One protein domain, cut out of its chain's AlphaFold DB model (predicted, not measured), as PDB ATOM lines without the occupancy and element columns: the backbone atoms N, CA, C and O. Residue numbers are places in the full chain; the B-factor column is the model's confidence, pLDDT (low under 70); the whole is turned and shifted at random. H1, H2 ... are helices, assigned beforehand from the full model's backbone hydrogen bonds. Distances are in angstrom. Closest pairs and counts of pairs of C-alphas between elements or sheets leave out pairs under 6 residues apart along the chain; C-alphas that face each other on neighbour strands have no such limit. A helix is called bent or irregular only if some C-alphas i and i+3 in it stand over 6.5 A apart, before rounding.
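AT A GLANCE: This is residues 35 to 106 of the 106 residues of the protein "Short-chain dehydrogenase/reductase SDR" of Paenibacillus polymyxa (UniProt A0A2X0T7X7). The model is a loose, open zigzag of helices, with H3 as a long arm at one end, H1 at the other end and the short H2 between them. H1 and H3 point nearly opposite ways, the unnamed stretch of residues 35 to 53 loops near H1 and H2, and residues 93 to 106 stick out. The printed part has 72 residues, with three named helices in the order H1, H2, H3 and no named strand. The class is all helix, meaning that the residues in named elements are helical, though these are 32 of the 72 residues, under half. The whole is loose, with a radius of gyration of the C-alphas of 15.2 A, and the C-alphas span 47 by 35 by 20 A.

IN THESE COORDINATES: The longest helix is H3, residues 88 to 100, which runs 18.8 A from its first to its last C-alpha. It begins at C-alpha 88, at (11.301, 34.130, 19.423), and ends at C-alpha 100, at (2.284, 50.532, 18.240). H3 is neither bent nor irregular, but only just: C-alphas 88 and 91 are 6.1 A apart. H2 comes before it in the chain, residues 75 to 81, from Glu 75 to Arg 81. H1, residues 54 to 65, measures 16.2 A from first to last C-alpha. It begins at C-alpha 54, at (7.998, 41.590, -7.399), and ends at C-alpha 65, at (13.750, 26.465, -7.529). Along H1 the y coordinate falls, while along H3 it rises. The z coordinates separate the three helices: the centre of H1 is at (13.139, 34.826, -7.592), that of H2 at (13.278, 34.830, 6.215) and that of H3 at (7.979, 43.338, 18.090).

HOW THE PARTS SIT: H3 touches no helix. H3 and H2 are apart, with no C-alpha of the one within 8 A of the other. A short link of 6 residues joins H2 to H3. H1 and H2 are only just apart, with 8.1 A between their closest C-alphas. The link from H1 to H2 is also short, with 9 residues. H1 and H3 are apart. Two short pairings lie outside any named strand: residues 35 to 36 pair with residues 71 to 72, parallel, and residues 41 to 42 pair with residues 52 to 53, parallel. The first of them ties the start of the printed part to the link between H1 and H2. In H1 every O i to N i+4 pair is within hydrogen-bond range, while in H3 it is 8 of 9. In H2 it is 1 of 3, beside 3 of 4 O i to N i+3 pairs within range.

THE WHOLE: The two C-alphas farthest apart are those of Asp 68 and His 106, 50.0 A from each other. The first and last printed C-alphas, of Glu 35 and His 106, are 44.6 A apart. Residues 93 to 106, of which 93 to 100 belong to H3, stand free. Without them the body has 58 residues, spans 35 by 32 by 14 A and has a radius of gyration of 12.9 A. Residues 35 to 53 form a stretch of 19 residues with no named element, whose C-alphas lie 4 to 18 A from the mean of all C-alphas. The printed part has no cut and ends at residue 106, the chain's last residue. Neither link between the helices is long. The mean pLDDT of the printed part is 81.0. Residues 101 to 106 are under 70, while H1 has a mean of 91, H2 of 83 and H3 of 77.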
ATOM      1  N   GLU A  35       7.268  23.749  -1.233       89.75
ATOM      2  CA  GLU A  35       6.443  24.793  -0.624       89.75
ATOM      3  C   GLU A  35       7.124  26.148  -0.795       89.75
ATOM      4  O   GLU A  35       8.281  26.306  -0.413       89.75
ATOM      5  N   ILE A  36       6.412  27.120  -1.367       89.19
ATOM      6  CA  ILE A  36       6.917  28.478  -1.587       89.19
ATOM      7  C   ILE A  36       6.284  29.401  -0.547       89.19
ATOM      8  O   ILE A  36       5.063  29.579  -0.537       89.19
ATOM      9  N   ALA A  37       7.106  30.016   0.303       85.94
ATOM     10  CA  ALA A  37       6.646  30.957   1.321       85.94
ATOM     11  C   ALA A  37       7.192  32.371   1.034       85.94
ATOM     12  O   ALA A  37       8.326  32.676   1.403       85.94
ATOM     13  N   PRO A  38       6.411  33.239   0.358       84.06
ATOM     14  CA  PRO A  38       6.845  34.598   0.049       84.06
ATOM     15  C   PRO A  38       6.839  35.508   1.291       84.06
ATOM     16  O   PRO A  38       5.972  35.342   2.159       84.06
ATOM     17  N   PRO A  39       7.742  36.505   1.354       84.62
ATOM     18  CA  PRO A  39       7.655  37.616   2.296       84.62
ATOM     19  C   PRO A  39       6.573  38.616   1.839       84.62
ATOM     20  O   PRO A  39       5.784  38.341   0.931       84.62
ATOM     21  N   GLY A  40       6.512  39.795   2.460       82.69
ATOM     22  CA  GLY A  40       5.683  40.893   1.962       82.69
ATOM     23  C   GLY A  40       6.199  41.388   0.609       82.69
ATOM     24  O   GLY A  40       7.218  42.068   0.559       82.69
ATOM     25  N   VAL A  41       5.511  41.037  -0.483       85.06
ATOM     26  CA  VAL A  41       5.874  41.435  -1.855       85.06
ATOM     27  C   VAL A  41       4.934  42.527  -2.355       85.06
ATOM     28  O   VAL A  41       3.717  42.463  -2.139       85.06
ATOM     29  N   GLN A  42       5.498  43.503  -3.065       87.50
ATOM     30  CA  GLN A  42       4.769  44.567  -3.733       87.50
ATOM     31  C   GLN A  42       4.012  43.986  -4.934       87.50
ATOM     32  O   GLN A  42       4.580  43.698  -5.987       87.50
ATOM     33  N   THR A  43       2.713  43.775  -4.765       84.44
ATOM     34  CA  THR A  43       1.812  43.234  -5.790       84.44
ATOM     35  C   THR A  43       0.632  44.175  -5.986       84.44
ATOM     36  O   THR A  43       0.423  45.101  -5.209       84.44
ATOM     37  N   TYR A  44      -0.209  43.911  -6.984       79.62
ATOM     38  CA  TYR A  44      -1.447  44.674  -7.167       79.62
ATOM     39  C   TYR A  44      -2.345  44.688  -5.909       79.62
ATOM     40  O   TYR A  44      -3.043  45.666  -5.658       79.62
ATOM     41  N   PHE A  45      -2.302  43.626  -5.095       76.12
ATOM     42  CA  PHE A  45      -3.065  43.514  -3.846       76.12
ATOM     43  C   PHE A  45      -2.341  44.092  -2.622       76.12
ATOM     44  O   PHE A  45      -2.967  44.282  -1.583       76.12
ATOM     45  N   ASN A  46      -1.041  44.368  -2.733       74.50
ATOM     46  CA  ASN A  46      -0.214  44.920  -1.667       74.50
ATOM     47  C   ASN A  46       0.761  45.944  -2.262       74.50
ATOM     48  O   ASN A  46       1.834  45.572  -2.727       74.50
ATOM     49  N   ASN A  47       0.377  47.221  -2.279       77.12
ATOM     50  CA  ASN A  47       1.156  48.291  -2.914       77.12
ATOM     51  C   ASN A  47       2.023  49.082  -1.918       77.12
ATOM     52  O   ASN A  47       2.248  50.278  -2.093       77.12
ATOM     53  N   ASP A  48       2.466  48.434  -0.843       81.69
ATOM     54  CA  ASP A  48       3.320  49.056   0.165       81.69
ATOM     55  C   ASP A  48       4.741  49.286  -0.399       81.69
ATOM     56  O   ASP A  48       5.386  48.321  -0.819       81.69
ATOM     57  N   PRO A  49       5.253  50.534  -0.420       79.75
ATOM     58  CA  PRO A  49       6.612  50.841  -0.871       79.75
ATOM     59  C   PRO A  49       7.722  50.178  -0.047       79.75
ATOM     60  O   PRO A  49       8.853  50.105  -0.518       79.75
ATOM     61  N   SER A  50       7.424  49.732   1.178       81.38
ATOM     62  CA  SER A  50       8.373  49.028   2.048       81.38
ATOM     63  C   SER A  50       8.453  47.518   1.783       81.38
ATOM     64  O   SER A  50       9.308  46.842   2.351       81.38
ATOM     65  N   SER A  51       7.583  46.982   0.918       85.25
ATOM     66  CA  SER A  51       7.582  45.568   0.528       85.25
ATOM     67  C   SER A  51       8.646  45.250  -0.528       85.25
ATOM     68  O   SER A  51       9.042  46.101  -1.325       85.25
ATOM     69  N   MET A  52       9.057  43.983  -0.590       84.81
ATOM     70  CA  MET A  52       9.985  43.471  -1.598       84.81
ATOM     71  C   MET A  52       9.432  43.690  -3.013       84.81
ATOM     72  O   MET A  52       8.266  43.396  -3.285       84.81
ATOM     73  N   LEU A  53      10.261  44.147  -3.954       90.12
ATOM     74  CA  LEU A  53       9.852  44.282  -5.355       90.12
ATOM     75  C   LEU A  53       9.524  42.912  -5.972       90.12
ATOM     76  O   LEU A  53      10.291  41.958  -5.833       90.12
ATOM     77  N   LEU A  54       8.429  42.832  -6.739       88.12
ATOM     78  CA  LEU A  54       7.998  41.590  -7.399       88.12
ATOM     79  C   LEU A  54       9.078  40.988  -8.307       88.12
ATOM     80  O   LEU A  54       9.258  39.773  -8.332       88.12
ATOM     81  N   ALA A  55       9.808  41.831  -9.042       89.06
ATOM     82  CA  ALA A  55      10.882  41.377  -9.922       89.06
ATOM     83  C   ALA A  55      12.014  40.689  -9.137       89.06
ATOM     84  O   ALA A  55      12.476  39.626  -9.546       89.06
ATOM     85  N   SER A  56      12.401  41.253  -7.989       89.75
ATOM     86  CA  SER A  56      13.412  40.667  -7.102       89.75
ATOM     87  C   SER A  56      12.931  39.344  -6.510       89.75
ATOM     88  O   SER A  56      13.669  38.361  -6.518       89.75
ATOM     89  N   PHE A  57      11.667  39.284  -6.074       90.00
ATOM     90  CA  PHE A  57      11.077  38.054  -5.548       90.00
ATOM     91  C   PHE A  57      11.105  36.912  -6.574       90.00
ATOM     92  O   PHE A  57      11.460  35.783  -6.230       90.00
ATOM     93  N   ILE A  58      10.758  37.194  -7.835       91.12
ATOM     94  CA  ILE A  58      10.778  36.195  -8.912       91.12
ATOM     95  C   ILE A  58      12.208  35.701  -9.157       91.12
ATOM     96  O   ILE A  58      12.421  34.492  -9.214       91.12
ATOM     97  N   ASP A  59      13.181  36.607  -9.274       93.12
ATOM     98  CA  ASP A  59      14.579  36.246  -9.537       93.12
ATOM     99  C   ASP A  59      15.162  35.354  -8.426       93.12
ATOM    100  O   ASP A  59      15.742  34.300  -8.702       93.12
ATOM    101  N   GLU A  60      14.943  35.713  -7.159       91.56
ATOM    102  CA  GLU A  60      15.387  34.902  -6.020       91.56
ATOM    103  C   GLU A  60      14.667  33.552  -5.945       91.56
ATOM    104  O   GLU A  60      15.303  32.515  -5.744       91.56
ATOM    105  N   THR A  61      13.354  33.533  -6.175       91.94
ATOM    106  CA  THR A  61      12.565  32.292  -6.171       91.94
ATOM    107  C   THR A  61      13.050  31.327  -7.250       91.94
ATOM    108  O   THR A  61      13.239  30.143  -6.975       91.94
ATOM    109  N   MET A  62      13.311  31.817  -8.465       93.00
ATOM    110  CA  MET A  62      13.799  30.989  -9.573       93.00
ATOM    111  C   MET A  62      15.188  30.401  -9.299       93.00
ATOM    112  O   MET A  62      15.444  29.254  -9.665       93.00
ATOM    113  N   LYS A  63      16.065  31.140  -8.608       91.31
ATOM    114  CA  LYS A  63      17.370  30.624  -8.165       91.31
ATOM    115  C   LYS A  63      17.211  29.456  -7.195       91.31
ATOM    116  O   LYS A  63      17.873  28.437  -7.371       91.31
ATOM    117  N   VAL A  64      16.316  29.571  -6.212       88.50
ATOM    118  CA  VAL A  64      16.072  28.507  -5.221       88.50
ATOM    119  C   VAL A  64      15.345  27.312  -5.842       88.50
ATOM    120  O   VAL A  64      15.676  26.171  -5.528       88.50
ATOM    121  N   LEU A  65      14.421  27.536  -6.778       89.00
ATOM    122  CA  LEU A  65      13.750  26.465  -7.529       89.00
ATOM    123  C   LEU A  65      14.713  25.617  -8.370       89.00
ATOM    124  O   LEU A  65      14.435  24.448  -8.612       89.00
ATOM    125  N   GLY A  66      15.843  26.183  -8.802       87.56
ATOM    126  CA  GLY A  66      16.909  25.441  -9.478       87.56
ATOM    127  C   GLY A  66      17.727  24.525  -8.557       87.56
ATOM    128  O   GLY A  66      18.640  23.853  -9.032       87.56
ATOM    129  N   THR A  67      17.438  24.512  -7.253       88.62
ATOM    130  CA  THR A  67      18.141  23.700  -6.251       88.62
ATOM    131  C   THR A  67      17.311  22.495  -5.806       88.62
ATOM    132  O   THR A  67      16.148  22.345  -6.173       88.62
ATOM    133  N   ASP A  68      17.896  21.647  -4.958       84.88
ATOM    134  CA  ASP A  68      17.211  20.501  -4.355       84.88
ATOM    135  C   ASP A  68      16.535  20.842  -3.008       84.88
ATOM    136  O   ASP A  68      16.324  19.969  -2.167       84.88
ATOM    137  N   ALA A  69      16.164  22.106  -2.781       87.12
ATOM    138  CA  ALA A  69      15.445  22.515  -1.574       87.12
ATOM    139  C   ALA A  69      14.039  21.889  -1.500       87.12
ATOM    140  O   ALA A  69      13.422  21.641  -2.533       87.12
ATOM    141  N   ASP A  70      13.528  21.649  -0.289       84.19
ATOM    142  CA  ASP A  70      12.133  21.237  -0.057       84.19
ATOM    143  C   ASP A  70      11.212  22.442   0.195       84.19
ATOM    144  O   ASP A  70      10.039  22.432  -0.186       84.19
ATOM    145  N   GLU A  71      11.749  23.500   0.805       84.75
ATOM    146  CA  GLU A  71      11.090  24.795   0.983       84.75
ATOM    147  C   GLU A  71      11.818  25.863   0.160       84.75
ATOM    148  O   GLU A  71      13.039  26.010   0.233       84.75
ATOM    149  N   VAL A  72      11.057  26.623  -0.619       89.69
ATOM    150  CA  VAL A  72      11.557  27.686  -1.486       89.69
ATOM    151  C   VAL A  72      11.411  29.007  -0.740       89.69
ATOM    152  O   VAL A  72      10.319  29.574  -0.649       89.69
ATOM    153  N   LEU A  73      12.527  29.464  -0.172       88.25
ATOM    154  CA  LEU A  73      12.607  30.649   0.681       88.25
ATOM    155  C   LEU A  73      13.619  31.644   0.115       88.25
ATOM    156  O   LEU A  73      14.795  31.316  -0.049       88.25
ATOM    157  N   VAL A  74      13.161  32.869  -0.123       90.81
ATOM    158  CA  VAL A  74      14.019  34.028  -0.419       90.81
ATOM    159  C   VAL A  74      14.704  34.525   0.860       90.81
ATOM    160  O   VAL A  74      14.254  34.196   1.963       90.81
ATOM    161  N   GLU A  75      15.787  35.301   0.757       85.75
ATOM    162  CA  GLU A  75      16.607  35.653   1.934       85.75
ATOM    163  C   GLU A  75      15.809  36.394   3.016       85.75
ATOM    164  O   GLU A  75      15.884  36.054   4.198       85.75
ATOM    165  N   GLU A  76      14.961  37.339   2.614       83.75
ATOM    166  CA  GLU A  76      14.092  38.086   3.530       83.75
ATOM    167  C   GLU A  76      13.084  37.177   4.258       83.75
ATOM    168  O   GLU A  76      12.773  37.393   5.431       83.75
ATOM    169  N   ALA A  77      12.610  36.108   3.606       84.88
ATOM    170  CA  ALA A  77      11.673  35.155   4.204       84.88
ATOM    171  C   ALA A  77      12.336  34.269   5.274       84.88
ATOM    172  O   ALA A  77      11.667  33.816   6.210       84.88
ATOM    173  N   LYS A  78      13.655  34.045   5.189       85.06
ATOM    174  CA  LYS A  78      14.390  33.218   6.161       85.06
ATOM    175  C   LYS A  78      14.398  33.824   7.559       85.06
ATOM    176  O   LYS A  78      14.392  33.069   8.527       85.06
ATOM    177  N   VAL A  79      14.366  35.154   7.675       80.75
ATOM    178  CA  VAL A  79      14.296  35.853   8.972       80.75
ATOM    179  C   VAL A  79      13.059  35.413   9.754       80.75
ATOM    180  O   VAL A  79      13.148  35.120  10.941       80.75
ATOM    181  N   PHE A  80      11.920  35.276   9.072       77.94
ATOM    182  CA  PHE A  80      10.677  34.802   9.680       77.94
ATOM    183  C   PHE A  80      10.696  33.290   9.921       77.94
ATOM    184  O   PHE A  80      10.282  32.822  10.980       77.94
ATOM    185  N   ARG A  81      11.198  32.512   8.952       81.62
ATOM    186  CA  ARG A  81      11.208  31.044   9.027       81.62
ATOM    187  C   ARG A  81      12.123  30.491  10.121       81.62
ATOM    188  O   ARG A  81      11.795  29.461  10.710       81.62
ATOM    189  N   ASN A  82      13.246  31.162  10.375       82.31
ATOM    190  CA  ASN A  82      14.286  30.734  11.313       82.31
ATOM    191  C   ASN A  82      14.116  31.315  12.727       82.31
ATOM    192  O   ASN A  82      14.965  31.082  13.583       82.31
ATOM    193  N   ASN A  83      13.029  32.047  12.987       75.06
ATOM    194  CA  ASN A  83      12.712  32.601  14.304       75.06
ATOM    195  C   ASN A  83      12.061  31.647  15.352       75.06
ATOM    196  O   ASN A  83      11.770  32.130  16.445       75.06
ATOM    197  N   PRO A  84      11.811  30.336  15.129       75.56
ATOM    198  CA  PRO A  84      11.362  29.455  16.215       75.56
ATOM    199  C   PRO A  84      12.444  29.240  17.285       75.56
ATOM    200  O   PRO A  84      13.564  28.837  16.962       75.56
ATOM    201  N   GLY A  85      12.117  29.432  18.567       76.75
ATOM    202  CA  GLY A  85      13.015  29.079  19.673       76.75
ATOM    203  C   GLY A  85      12.856  29.938  20.931       76.75
ATOM    204  O   GLY A  85      12.020  30.833  20.973       76.75
ATOM    205  N   PRO A  86      13.691  29.725  21.968       76.44
ATOM    206  CA  PRO A  86      13.564  30.413  23.262       76.44
ATOM    207  C   PRO A  86      13.607  31.950  23.199       76.44
ATOM    208  O   PRO A  86      13.157  32.615  24.126       76.44
ATOM    209  N   ASN A  87      14.148  32.510  22.111       76.12
ATOM    210  CA  ASN A  87      14.299  33.949  21.885       76.12
ATOM    211  C   ASN A  87      13.293  34.517  20.863       76.12
ATOM    212  O   ASN A  87      13.431  35.671  20.458       76.12
ATOM    213  N   GLU A  88      12.280  33.743  20.454       73.44
ATOM    214  CA  GLU A  88      11.301  34.130  19.423       73.44
ATOM    215  C   GLU A  88      10.567  35.444  19.741       73.44
ATOM    216  O   GLU A  88      10.218  36.210  18.838       73.44
ATOM    217  N   GLY A  89      10.399  35.743  21.035       75.75
ATOM    218  CA  GLY A  89       9.738  36.950  21.522       75.75
ATOM    219  C   GLY A  89      10.490  38.245  21.211       75.75
ATOM    220  O   GLY A  89       9.862  39.295  21.152       75.75
ATOM    221  N   ILE A  90      11.806  38.209  20.973       80.25
ATOM    222  CA  ILE A  90      12.593  39.423  20.694       80.25
ATOM    223  C   ILE A  90      12.119  40.071  19.391       80.25
ATOM    224  O   ILE A  90      11.798  41.258  19.369       80.25
ATOM    225  N   PHE A  91      12.019  39.274  18.329       74.50
ATOM    226  CA  PHE A  91      11.563  39.737  17.023       74.50
ATOM    227  C   PHE A  91      10.091  40.170  17.050       74.50
ATOM    228  O   PHE A  91       9.740  41.232  16.541       74.50
ATOM    229  N   VAL A  92       9.229  39.389  17.712       76.12
ATOM    230  CA  VAL A  92       7.798  39.708  17.846       76.12
ATOM    231  C   VAL A  92       7.592  41.021  18.603       76.12
ATOM    232  O   VAL A  92       6.798  41.861  18.185       76.12
ATOM    233  N   ASN A  93       8.343  41.243  19.681       81.81
ATOM    234  CA  ASN A  93       8.278  42.488  20.439       81.81
ATOM    235  C   ASN A  93       8.790  43.681  19.620       81.81
ATOM    236  O   ASN A  93       8.173  44.740  19.656       81.81
ATOM    237  N   GLN A  94       9.864  43.516  18.841       80.12
ATOM    238  CA  GLN A  94      10.352  44.563  17.935       80.12
ATOM    239  C   GLN A  94       9.306  44.945  16.879       80.12
ATOM    240  O   GLN A  94       9.059  46.132  16.676       80.12
ATOM    241  N   LEU A  95       8.655  43.962  16.250       76.75
ATOM    242  CA  LEU A  95       7.574  44.208  15.290       76.75
ATOM    243  C   LEU A  95       6.380  44.922  15.931       76.75
ATOM    244  O   LEU A  95       5.862  45.887  15.370       76.75
ATOM    245  N   ASN A  96       5.962  44.481  17.120       77.94
ATOM    246  CA  ASN A  96       4.876  45.128  17.851       77.94
ATOM    247  C   ASN A  96       5.231  46.581  18.191       77.94
ATOM    248  O   ASN A  96       4.404  47.471  18.011       77.94
ATOM    249  N   ASN A  97       6.470  46.853  18.602       82.50
ATOM    250  CA  ASN A  97       6.915  48.218  18.873       82.50
ATOM    251  C   ASN A  97       6.875  49.089  17.607       82.50
ATOM    252  O   ASN A  97       6.413  50.221  17.673       82.50
ATOM    253  N   MET A  98       7.260  48.567  16.438       74.62
ATOM    254  CA  MET A  98       7.146  49.309  15.171       74.62
ATOM    255  C   MET A  98       5.694  49.634  14.787       74.62
ATOM    256  O   MET A  98       5.448  50.659  14.157       74.62
ATOM    257  N   MET A  99       4.732  48.780  15.153       70.62
ATOM    258  CA  MET A  99       3.309  48.994  14.861       70.62
ATOM    259  C   MET A  99       2.592  49.899  15.874       70.62
ATOM    260  O   MET A  99       1.618  50.555  15.505       70.62
ATOM    261  N   PHE A 100       3.029  49.911  17.138       72.44
ATOM    262  CA  PHE A 100       2.284  50.532  18.240       72.44
ATOM    263  C   PHE A 100       3.047  51.627  19.006       72.44
ATOM    264  O   PHE A 100       2.440  52.281  19.858       72.44
ATOM    265  N   GLU A 101       4.333  51.883  18.729       63.88
ATOM    266  CA  GLU A 101       5.018  53.050  19.299       63.88
ATOM    267  C   GLU A 101       4.583  54.347  18.586       63.88
ATOM    268  O   GLU A 101       4.633  54.430  17.355       63.88
ATOM    269  N   PRO A 102       4.175  55.396  19.329       56.84
ATOM    270  CA  PRO A 102       3.941  56.708  18.740       56.84
ATOM    271  C   PRO A 102       5.263  57.269  18.190       56.84
ATOM    272  O   PRO A 102       6.316  57.045  18.797       56.84
ATOM    273  N   PRO A 103       5.240  58.027  17.076       56.09
ATOM    274  CA  PRO A 103       6.454  58.603  16.520       56.09
ATOM    275  C   PRO A 103       7.124  59.470  17.587       56.09
ATOM    276  O   PRO A 103       6.517  60.407  18.111       56.09
ATOM    277  N   LYS A 104       8.376  59.149  17.936       59.94
ATOM    278  CA  LYS A 104       9.187  60.018  18.790       59.94
ATOM    279  C   LYS A 104       9.476  61.278  17.986       59.94
ATOM    280  O   LYS A 104      10.316  61.267  17.090       59.94
ATOM    281  N   GLY A 105       8.706  62.327  18.267       52.66
ATOM    282  CA  GLY A 105       8.947  63.659  17.735       52.66
ATOM    283  C   GLY A 105      10.367  64.096  18.079       52.66
ATOM    284  O   GLY A 105      10.760  64.065  19.248       52.66
ATOM    285  N   HIS A 106      11.114  64.464  17.044       44.62
ATOM    286  CA  HIS A 106      12.271  65.341  17.137       44.62
ATOM    287  C   HIS A 106      11.832  66.743  16.726       44.62
ATOM    288  O   HIS A 106      11.078  66.840  15.729       44.62
TER     289      HIS A 106